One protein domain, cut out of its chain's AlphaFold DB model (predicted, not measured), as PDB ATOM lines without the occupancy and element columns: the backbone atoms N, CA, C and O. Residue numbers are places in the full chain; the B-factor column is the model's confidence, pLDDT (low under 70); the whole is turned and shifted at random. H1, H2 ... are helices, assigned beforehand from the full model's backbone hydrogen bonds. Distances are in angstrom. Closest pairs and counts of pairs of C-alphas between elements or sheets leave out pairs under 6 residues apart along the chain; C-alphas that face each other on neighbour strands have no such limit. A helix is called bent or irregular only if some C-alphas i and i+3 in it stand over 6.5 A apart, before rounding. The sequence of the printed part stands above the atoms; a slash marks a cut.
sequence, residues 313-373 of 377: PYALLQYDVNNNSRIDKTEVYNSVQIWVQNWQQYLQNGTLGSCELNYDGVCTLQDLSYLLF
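What this domain is: This is residues 313 to 373 of the 377 residues of an uncharacterized protein of Candidatus Collierbacteria bacterium GW2011_GWA1_44_12 (UniProt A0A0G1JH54). One long helix, H2, makes the long axis; H3 folds back beside its first part as a helical hairpin, and short H1 stands crosswise to both near that end. The printed part has 61 residues with three named helices, in the order H1, H2, H3, and no named strand: all helix. It is compact, radius of gyration of the C-alphas 11.0 A, spanning 32 by 18 by 16 A.

How they stand to each other: Start at H1, residues 314 to 319; it touches H2, residues 332 to 349, with the closest C-alphas, Tyr 319 and Ser 335, 4.6 A apart, about perpendicular at 73 degrees. H3, residues 365 to 373, touches H2 at residues 332 to 339 alone, closest C-alphas Trp 339 and Leu 368, 7.3 A, opposite ways at a shallow tilt of 22 degrees. In H2 and H3 every O i to N i+4 pair is within hydrogen-bond range; in H1, 0 of 2, but 2 of 3 O i to N i+3 pairs.

Where its parts are: Find C-alpha 314 at (146.246, 112.932, 173.935), where H1 begins; it is irregular, C-alphas 315 and 318 being 7.1 A apart. H2 runs 26.0 A and H3 12.3 A, to C-alpha 373 at (134.717, 120.959, 173.748).

The domain as a whole: The printed part has no cut; both links are long, 12 and 15 residues. Residues 314 and 352 to 353 have pLDDT under 70.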
ATOM      1  N   PRO A 313     144.580 117.397 174.834       71.06
ATOM      2  CA  PRO A 313     144.602 116.056 175.411       71.06
ATOM      3  C   PRO A 313     144.980 114.998 174.378       71.06
ATOM      4  O   PRO A 313     144.596 115.101 173.217       71.06
ATOM      5  N   TYR A 314     145.669 113.947 174.819       61.53
ATOM      6  CA  TYR A 314     146.246 112.932 173.935       61.53
ATOM      7  C   TYR A 314     145.229 112.283 172.980       61.53
ATOM      8  O   TYR A 314     145.461 112.231 171.775       61.53
ATOM      9  N   ALA A 315     144.041 111.927 173.488       71.12
ATOM     10  CA  ALA A 315     142.930 111.380 172.694       71.12
ATOM     11  C   ALA A 315     142.483 112.293 171.537       71.12
ATOM     12  O   ALA A 315     141.811 111.855 170.604       71.12
ATOM     13  N   LEU A 316     142.831 113.581 171.603       79.00
ATOM     14  CA  LEU A 316     142.431 114.592 170.639       79.00
ATOM     15  C   LEU A 316     143.508 114.922 169.598       79.00
ATOM     16  O   LEU A 316     143.178 115.547 168.592       79.00
ATOM     17  N   LEU A 317     144.749 114.455 169.778       70.75
ATOM     18  CA  LEU A 317     145.876 114.771 168.888       70.75
ATOM     19  C   LEU A 317     145.665 114.281 167.454       70.75
ATOM     20  O   LEU A 317     146.022 114.964 166.506       70.75
ATOM     21  N   GLN A 318     145.003 113.144 167.264       71.75
ATOM     22  CA  GLN A 318     144.684 112.642 165.924       71.75
ATOM     23  C   GLN A 318     143.610 113.456 165.175       71.75
ATOM     24  O   GLN A 318     143.324 113.192 164.006       71.75
ATOM     25  N   TYR A 319     142.961 114.396 165.864       82.12
ATOM     26  CA  TYR A 319     141.961 115.294 165.297       82.12
ATOM     27  C   TYR A 319     142.508 116.709 165.077       82.12
ATOM     28  O   TYR A 319     141.788 117.536 164.518       82.12
ATOM     29  N   ASP A 320     143.755 116.967 165.476       81.62
ATOM     30  CA  ASP A 320     144.563 118.116 165.065       81.62
ATOM     31  C   ASP A 320     145.193 117.786 163.703       81.62
ATOM     32  O   ASP A 320     146.077 116.940 163.572       81.62
ATOM     33  N   VAL A 321     144.655 118.388 162.644       77.00
ATOM     34  CA  VAL A 321     144.930 117.975 161.260       77.00
ATOM     35  C   VAL A 321     146.204 118.631 160.736       77.00
ATOM     36  O   VAL A 321     146.850 118.100 159.829       77.00
ATOM     37  N   ASN A 322     146.560 119.793 161.278       76.19
ATOM     38  CA  ASN A 322     147.750 120.545 160.896       76.19
ATOM     39  C   ASN A 322     148.908 120.405 161.910       76.19
ATOM     40  O   ASN A 322     149.995 120.932 161.658       76.19
ATOM     41  N   ASN A 323     148.691 119.641 162.986       70.75
ATOM     42  CA  ASN A 323     149.636 119.304 164.044       70.75
ATOM     43  C   ASN A 323     150.185 120.544 164.774       70.75
ATOM     44  O   ASN A 323     151.365 120.598 165.138       70.75
ATOM     45  N   ASN A 324     149.346 121.573 164.943       77.75
ATOM     46  CA  ASN A 324     149.703 122.819 165.627       77.75
ATOM     47  C   ASN A 324     149.435 122.783 167.145       77.75
ATOM     48  O   ASN A 324     149.564 123.807 167.822       77.75
ATOM     49  N   SER A 325     149.123 121.601 167.680       74.38
ATOM     50  CA  SER A 325     148.762 121.333 169.075       74.38
ATOM     51  C   SER A 325     147.467 122.015 169.530       74.38
ATOM     52  O   SER A 325     147.262 122.214 170.732       74.38
ATOM     53  N   ARG A 326     146.585 122.368 168.591       83.50
ATOM     54  CA  ARG A 326     145.234 122.891 168.819       83.50
ATOM     55  C   ARG A 326     144.278 122.294 167.788       83.50
ATOM     56  O   ARG A 326     144.682 121.871 166.723       83.50
ATOM     57  N   ILE A 327     142.989 122.271 168.122       85.38
ATOM     58  CA  ILE A 327     141.931 122.054 167.129       85.38
ATOM     59  C   ILE A 327     141.265 123.400 166.946       85.38
ATOM     60  O   ILE A 327     140.463 123.817 167.784       85.38
ATOM     61  N   ASP A 328     141.613 124.120 165.891       87.06
ATOM     62  CA  ASP A 328     140.998 125.415 165.636       87.06
ATOM     63  C   ASP A 328     139.779 125.299 164.708       87.06
ATOM     64  O   ASP A 328     139.508 124.271 164.078       87.06
ATOM     65  N   LYS A 329     138.951 126.352 164.657       89.50
ATOM     66  CA  LYS A 329     137.699 126.363 163.867       89.50
ATOM     67  C   LYS A 329     137.866 125.935 162.409       89.50
ATOM     68  O   LYS A 329     136.883 125.529 161.787       89.50
ATOM     69  N   THR A 330     139.066 126.082 161.855       89.00
ATOM     70  CA  THR A 330     139.353 125.727 160.465       89.00
ATOM     71  C   THR A 330     139.459 124.216 160.256       89.00
ATOM     72  O   THR A 330     139.198 123.733 159.156       89.00
ATOM     73  N   GLU A 331     139.741 123.470 161.322       86.00
ATOM     74  CA  GLU A 331     139.984 122.028 161.304       86.00
ATOM     75  C   GLU A 331     138.753 121.215 161.684       86.00
ATOM     76  O   GLU A 331     138.611 120.086 161.221       86.00
ATOM     77  N   VAL A 332     137.812 121.816 162.423       91.56
ATOM     78  CA  VAL A 332     136.602 121.166 162.963       91.56
ATOM     79  C   VAL A 332     135.903 120.272 161.948       91.56
ATOM     80  O   VAL A 332     135.487 119.167 162.284       91.56
ATOM     81  N   TYR A 333     135.763 120.721 160.700       88.62
ATOM     82  CA  TYR A 333     135.129 119.907 159.665       88.62
ATOM     83  C   TYR A 333     135.886 118.591 159.432       88.62
ATOM     84  O   TYR A 333     135.275 117.523 159.468       88.62
ATOM     85  N   ASN A 334     137.204 118.654 159.248       82.50
ATOM     86  CA  ASN A 334     138.047 117.483 159.015       82.50
ATOM     87  C   ASN A 334     138.156 116.613 160.278       82.50
ATOM     88  O   ASN A 334     137.990 115.400 160.184       82.50
ATOM     89  N   SER A 335     138.321 117.224 161.454       86.06
ATOM     90  CA  SER A 335     138.343 116.551 162.759       86.06
ATOM     91  C   SER A 335     137.069 115.731 162.997       86.06
ATOM     92  O   SER A 335     137.122 114.555 163.353       86.06
ATOM     93  N   VAL A 336     135.900 116.317 162.717       94.25
ATOM     94  CA  VAL A 336     134.608 115.628 162.844       94.25
ATOM     95  C   VAL A 336     134.452 114.535 161.785       94.25
ATOM     96  O   VAL A 336     133.907 113.479 162.094       94.25
ATOM     97  N   GLN A 337     134.937 114.730 160.553       89.38
ATOM     98  CA  GLN A 337     134.911 113.670 159.534       89.38
ATOM     99  C   GLN A 337     135.751 112.455 159.950       89.38
ATOM    100  O   GLN A 337     135.283 111.324 159.812       89.38
ATOM    101  N   ILE A 338     136.947 112.678 160.504       81.31
ATOM    102  CA  ILE A 338     137.813 111.612 161.027       81.31
ATOM    103  C   ILE A 338     137.105 110.876 162.172       81.31
ATOM    104  O   ILE A 338     137.064 109.645 162.184       81.31
ATOM    105  N   TRP A 339     136.473 111.603 163.099       92.88
ATOM    106  CA  TRP A 339     135.741 110.984 164.209       92.88
ATOM    107  C   TRP A 339     134.556 110.144 163.712       92.88
ATOM    108  O   TRP A 339     134.394 108.992 164.112       92.88
ATOM    109  N   VAL A 340     133.769 110.674 162.767       93.94
ATOM    110  CA  VAL A 340     132.612 109.975 162.185       93.94
ATOM    111  C   VAL A 340     133.026 108.689 161.469       93.94
ATOM    112  O   VAL A 340     132.312 107.694 161.572       93.94
ATOM    113  N   GLN A 341     134.165 108.668 160.772       87.88
ATOM    114  CA  GLN A 341     134.654 107.454 160.107       87.88
ATOM    115  C   GLN A 341     134.989 106.344 161.111       87.88
ATOM    116  O   GLN A 341     134.570 105.202 160.922       87.88
ATOM    117  N   ASN A 342     135.679 106.683 162.200       83.06
ATOM    118  CA  ASN A 342     136.006 105.729 163.262       83.06
ATOM    119  C   ASN A 342     134.748 105.252 164.001       83.06
ATOM    120  O   ASN A 342     134.579 104.060 164.252       83.06
ATOM    121  N   TRP A 343     133.803 106.159 164.254       93.06
ATOM    122  CA  TRP A 343     132.513 105.811 164.844       93.06
ATOM    123  C   TRP A 343     131.697 104.867 163.949       93.06
ATOM    124  O   TRP A 343     131.107 103.900 164.429       93.06
ATOM    125  N   GLN A 344     131.705 105.079 162.630       91.25
ATOM    126  CA  GLN A 344     131.053 104.179 161.673       91.25
ATOM    127  C   GLN A 344     131.684 102.784 161.640       91.25
ATOM    128  O   GLN A 344     130.959 101.812 161.428       91.25
ATOM    129  N   GLN A 345     132.997 102.669 161.849       84.31
ATOM    130  CA  GLN A 345     133.662 101.371 161.974       84.31
ATOM    131  C   GLN A 345     133.238 100.660 163.260       84.31
ATOM    132  O   GLN A 345     132.790  99.516 163.188       84.31
ATOM    133  N   TYR A 346     133.256 101.363 164.398       88.38
ATOM    134  CA  TYR A 346     132.772 100.841 165.678       88.38
ATOM    135  C   TYR A 346     131.333 100.307 165.580       88.38
ATOM    136  O   TYR A 346     131.046  99.200 166.034       88.38
ATOM    137  N   LEU A 347     130.435 101.029 164.896       89.56
ATOM    138  CA  LEU A 347     129.056 100.580 164.670       89.56
ATOM    139  C   LEU A 347     128.946  99.302 163.817       89.56
ATOM    140  O   LEU A 347     127.928  98.615 163.890       89.56
ATOM    141  N   GLN A 348     129.948  98.986 162.993       87.88
ATOM    142  CA  GLN A 348     129.928  97.819 162.106       87.88
ATOM    143  C   GLN A 348     130.538  96.566 162.736       87.88
ATOM    144  O   GLN A 348     130.039  95.469 162.491       87.88
ATOM    145  N   ASN A 349     131.618  96.702 163.508       85.75
ATOM    146  CA  ASN A 349     132.407  95.560 163.982       85.75
ATOM    147  C   ASN A 349     132.672  95.557 165.498       85.75
ATOM    148  O   ASN A 349     133.350  94.651 165.978       85.75
ATOM    149  N   GLY A 350     132.163  96.543 166.246       73.81
ATOM    150  CA  GLY A 350     132.354  96.656 167.696       73.81
ATOM    151  C   GLY A 350     133.800  96.907 168.124       73.81
ATOM    152  O   GLY A 350     134.108  96.802 169.307       73.81
ATOM    153  N   THR A 351     134.697  97.210 167.182       73.19
ATOM    154  CA  THR A 351     136.093  97.528 167.487       73.19
ATOM    155  C   THR A 351     136.146  98.942 168.040       73.19
ATOM    156  O   THR A 351     135.786  99.892 167.343       73.19
ATOM    157  N   LEU A 352     136.561  99.066 169.299       59.72
ATOM    158  CA  LEU A 352     136.858 100.339 169.946       59.72
ATOM    159  C   LEU A 352     138.063 100.958 169.231       59.72
ATOM    160  O   LEU A 352     139.206 100.592 169.476       59.72
ATOM    161  N   GLY A 353     137.770 101.794 168.236       68.06
ATOM    162  CA  GLY A 353     138.751 102.637 167.564       68.06
ATOM    163  C   GLY A 353     138.889 103.975 168.283       68.06
ATOM    164  O   GLY A 353     138.358 104.181 169.370       68.06
ATOM    165  N   SER A 354     139.508 104.945 167.623       73.19
ATOM    166  CA  SER A 354     139.769 106.265 168.202       73.19
ATOM    167  C   SER A 354     138.538 107.144 168.460       73.19
ATOM    168  O   SER A 354     138.670 108.309 168.829       73.19
ATOM    169  N   CYS A 355     137.336 106.650 168.155       81.75
ATOM    170  CA  CYS A 355     136.092 107.387 168.357       81.75
ATOM    171  C   CYS A 355     135.723 107.547 169.836       81.75
ATOM    172  O   CYS A 355     134.831 108.336 170.144       81.75
ATOM    173  N   GLU A 356     136.384 106.809 170.716       84.38
ATOM    174  CA  GLU A 356     136.167 106.826 172.151       84.38
ATOM    175  C   GLU A 356     137.132 107.837 172.782       84.38
ATOM    176  O   GLU A 356     138.343 107.749 172.584       84.38
ATOM    177  N   LEU A 357     136.585 108.874 173.420       82.38
ATOM    178  CA  LEU A 357     137.349 110.041 173.882       82.38
ATOM    179  C   LEU A 357     137.206 110.301 175.380       82.38
ATOM    180  O   LEU A 357     137.959 111.106 175.935       82.38
ATOM    181  N   ASN A 358     136.223 109.676 176.026       76.19
ATOM    182  CA  ASN A 358     135.938 109.833 177.449       76.19
ATOM    183  C   ASN A 358     136.205 108.565 178.279       76.19
ATOM    184  O   ASN A 358     135.967 108.603 179.489       76.19
ATOM    185  N   TYR A 359     136.727 107.499 177.666       77.44
ATOM    186  CA  TYR A 359     137.140 106.254 178.313       77.44
ATOM    187  C   TYR A 359     136.005 105.501 179.040       77.44
ATOM    188  O   TYR A 359     136.241 104.851 180.062       77.44
ATOM    189  N   ASP A 360     134.762 105.595 178.549       75.81
ATOM    190  CA  ASP A 360     133.593 104.867 179.066       75.81
ATOM    191  C   ASP A 360     133.301 103.518 178.368       75.81
ATOM    192  O   ASP A 360     132.381 102.791 178.764       75.81
ATOM    193  N   GLY A 361     134.117 103.144 177.382       78.31
ATOM    194  CA  GLY A 361     134.049 101.892 176.639       78.31
ATOM    195  C   GLY A 361     132.991 101.862 175.536       78.31
ATOM    196  O   GLY A 361     132.712 100.779 175.012       78.31
ATOM    197  N   VAL A 362     132.382 102.999 175.168       84.06
ATOM    198  CA  VAL A 362     131.379 103.074 174.097       84.06
ATOM    199  C   VAL A 362     131.504 104.348 173.255       84.06
ATOM    200  O   VAL A 362     131.228 105.440 173.722       84.06
ATOM    201  N   CYS A 363     131.743 104.223 171.942       86.62
ATOM    202  CA  CYS A 363     131.709 105.400 171.066       86.62
ATOM    203  C   CYS A 363     130.272 105.913 170.844       86.62
ATOM    204  O   CYS A 363     129.466 105.306 170.120       86.62
ATOM    205  N   THR A 364     129.957 107.074 171.410       92.69
ATOM    206  CA  THR A 364     128.659 107.749 171.308       92.69
ATOM    207  C   THR A 364     128.808 109.217 170.895       92.69
ATOM    208  O   THR A 364     129.899 109.755 170.747       92.69
ATOM    209  N   LEU A 365     127.687 109.927 170.713       92.19
ATOM    210  CA  LEU A 365     127.732 111.382 170.493       92.19
ATOM    211  C   LEU A 365     128.302 112.150 171.699       92.19
ATOM    212  O   LEU A 365     128.649 113.324 171.556       92.19
ATOM    213  N   GLN A 366     128.403 111.510 172.868       88.88
ATOM    214  CA  GLN A 366     129.071 112.087 174.025       88.88
ATOM    215  C   GLN A 366     130.561 112.296 173.729       88.88
ATOM    216  O   GLN A 366     131.058 113.387 173.990       88.88
ATOM    217  N   ASP A 367     131.242 111.345 173.093       89.00
ATOM    218  CA  ASP A 367     132.649 111.469 172.690       89.00
ATOM    219  C   ASP A 367     132.854 112.581 171.667       89.00
ATOM    220  O   ASP A 367     133.734 113.426 171.817       89.00
ATOM    221  N   LEU A 368     131.963 112.684 170.679       93.69
ATOM    222  CA  LEU A 368     131.991 113.807 169.742       93.69
ATOM    223  C   LEU A 368     131.881 115.157 170.472       93.69
ATOM    224  O   LEU A 368     132.506 116.136 170.069       93.69
ATOM    225  N   SER A 369     131.122 115.226 171.571       92.56
ATOM    226  CA  SER A 369     131.048 116.442 172.389       92.56
ATOM    227  C   SER A 369     132.355 116.751 173.130       92.56
ATOM    228  O   SER A 369     132.666 117.929 173.305       92.56
ATOM    229  N   TYR A 370     133.151 115.735 173.495       85.06
ATOM    230  CA  TYR A 370     134.505 115.924 174.026       85.06
ATOM    231  C   TYR A 370     135.421 116.539 172.969       85.06
ATOM    232  O   TYR A 370     136.066 117.543 173.249       85.06
ATOM    233  N   LEU A 371     135.405 116.034 171.733       87.62
ATOM    234  CA  LEU A 371     136.154 116.640 170.626       87.62
ATOM    235  C   LEU A 371     135.762 118.106 170.407       87.62
ATOM    236  O   LEU A 371     136.620 118.985 170.338       87.62
ATOM    237  N   LEU A 372     134.461 118.394 170.368       91.44
ATOM    238  CA  LEU A 372     133.956 119.753 170.156       91.44
ATOM    239  C   LEU A 372     134.221 120.695 171.343       91.44
ATOM    240  O   LEU A 372     134.294 121.908 171.150       91.44
ATOM    241  N   PHE A 373     134.387 120.169 172.560       88.88
ATOM    242  CA  PHE A 373     134.717 120.959 173.748       88.88
ATOM    243  C   PHE A 373     136.113 121.596 173.664       88.88
ATOM    244  O   PHE A 373     136.318 122.665 174.244       88.88
TER     245      PHE A 373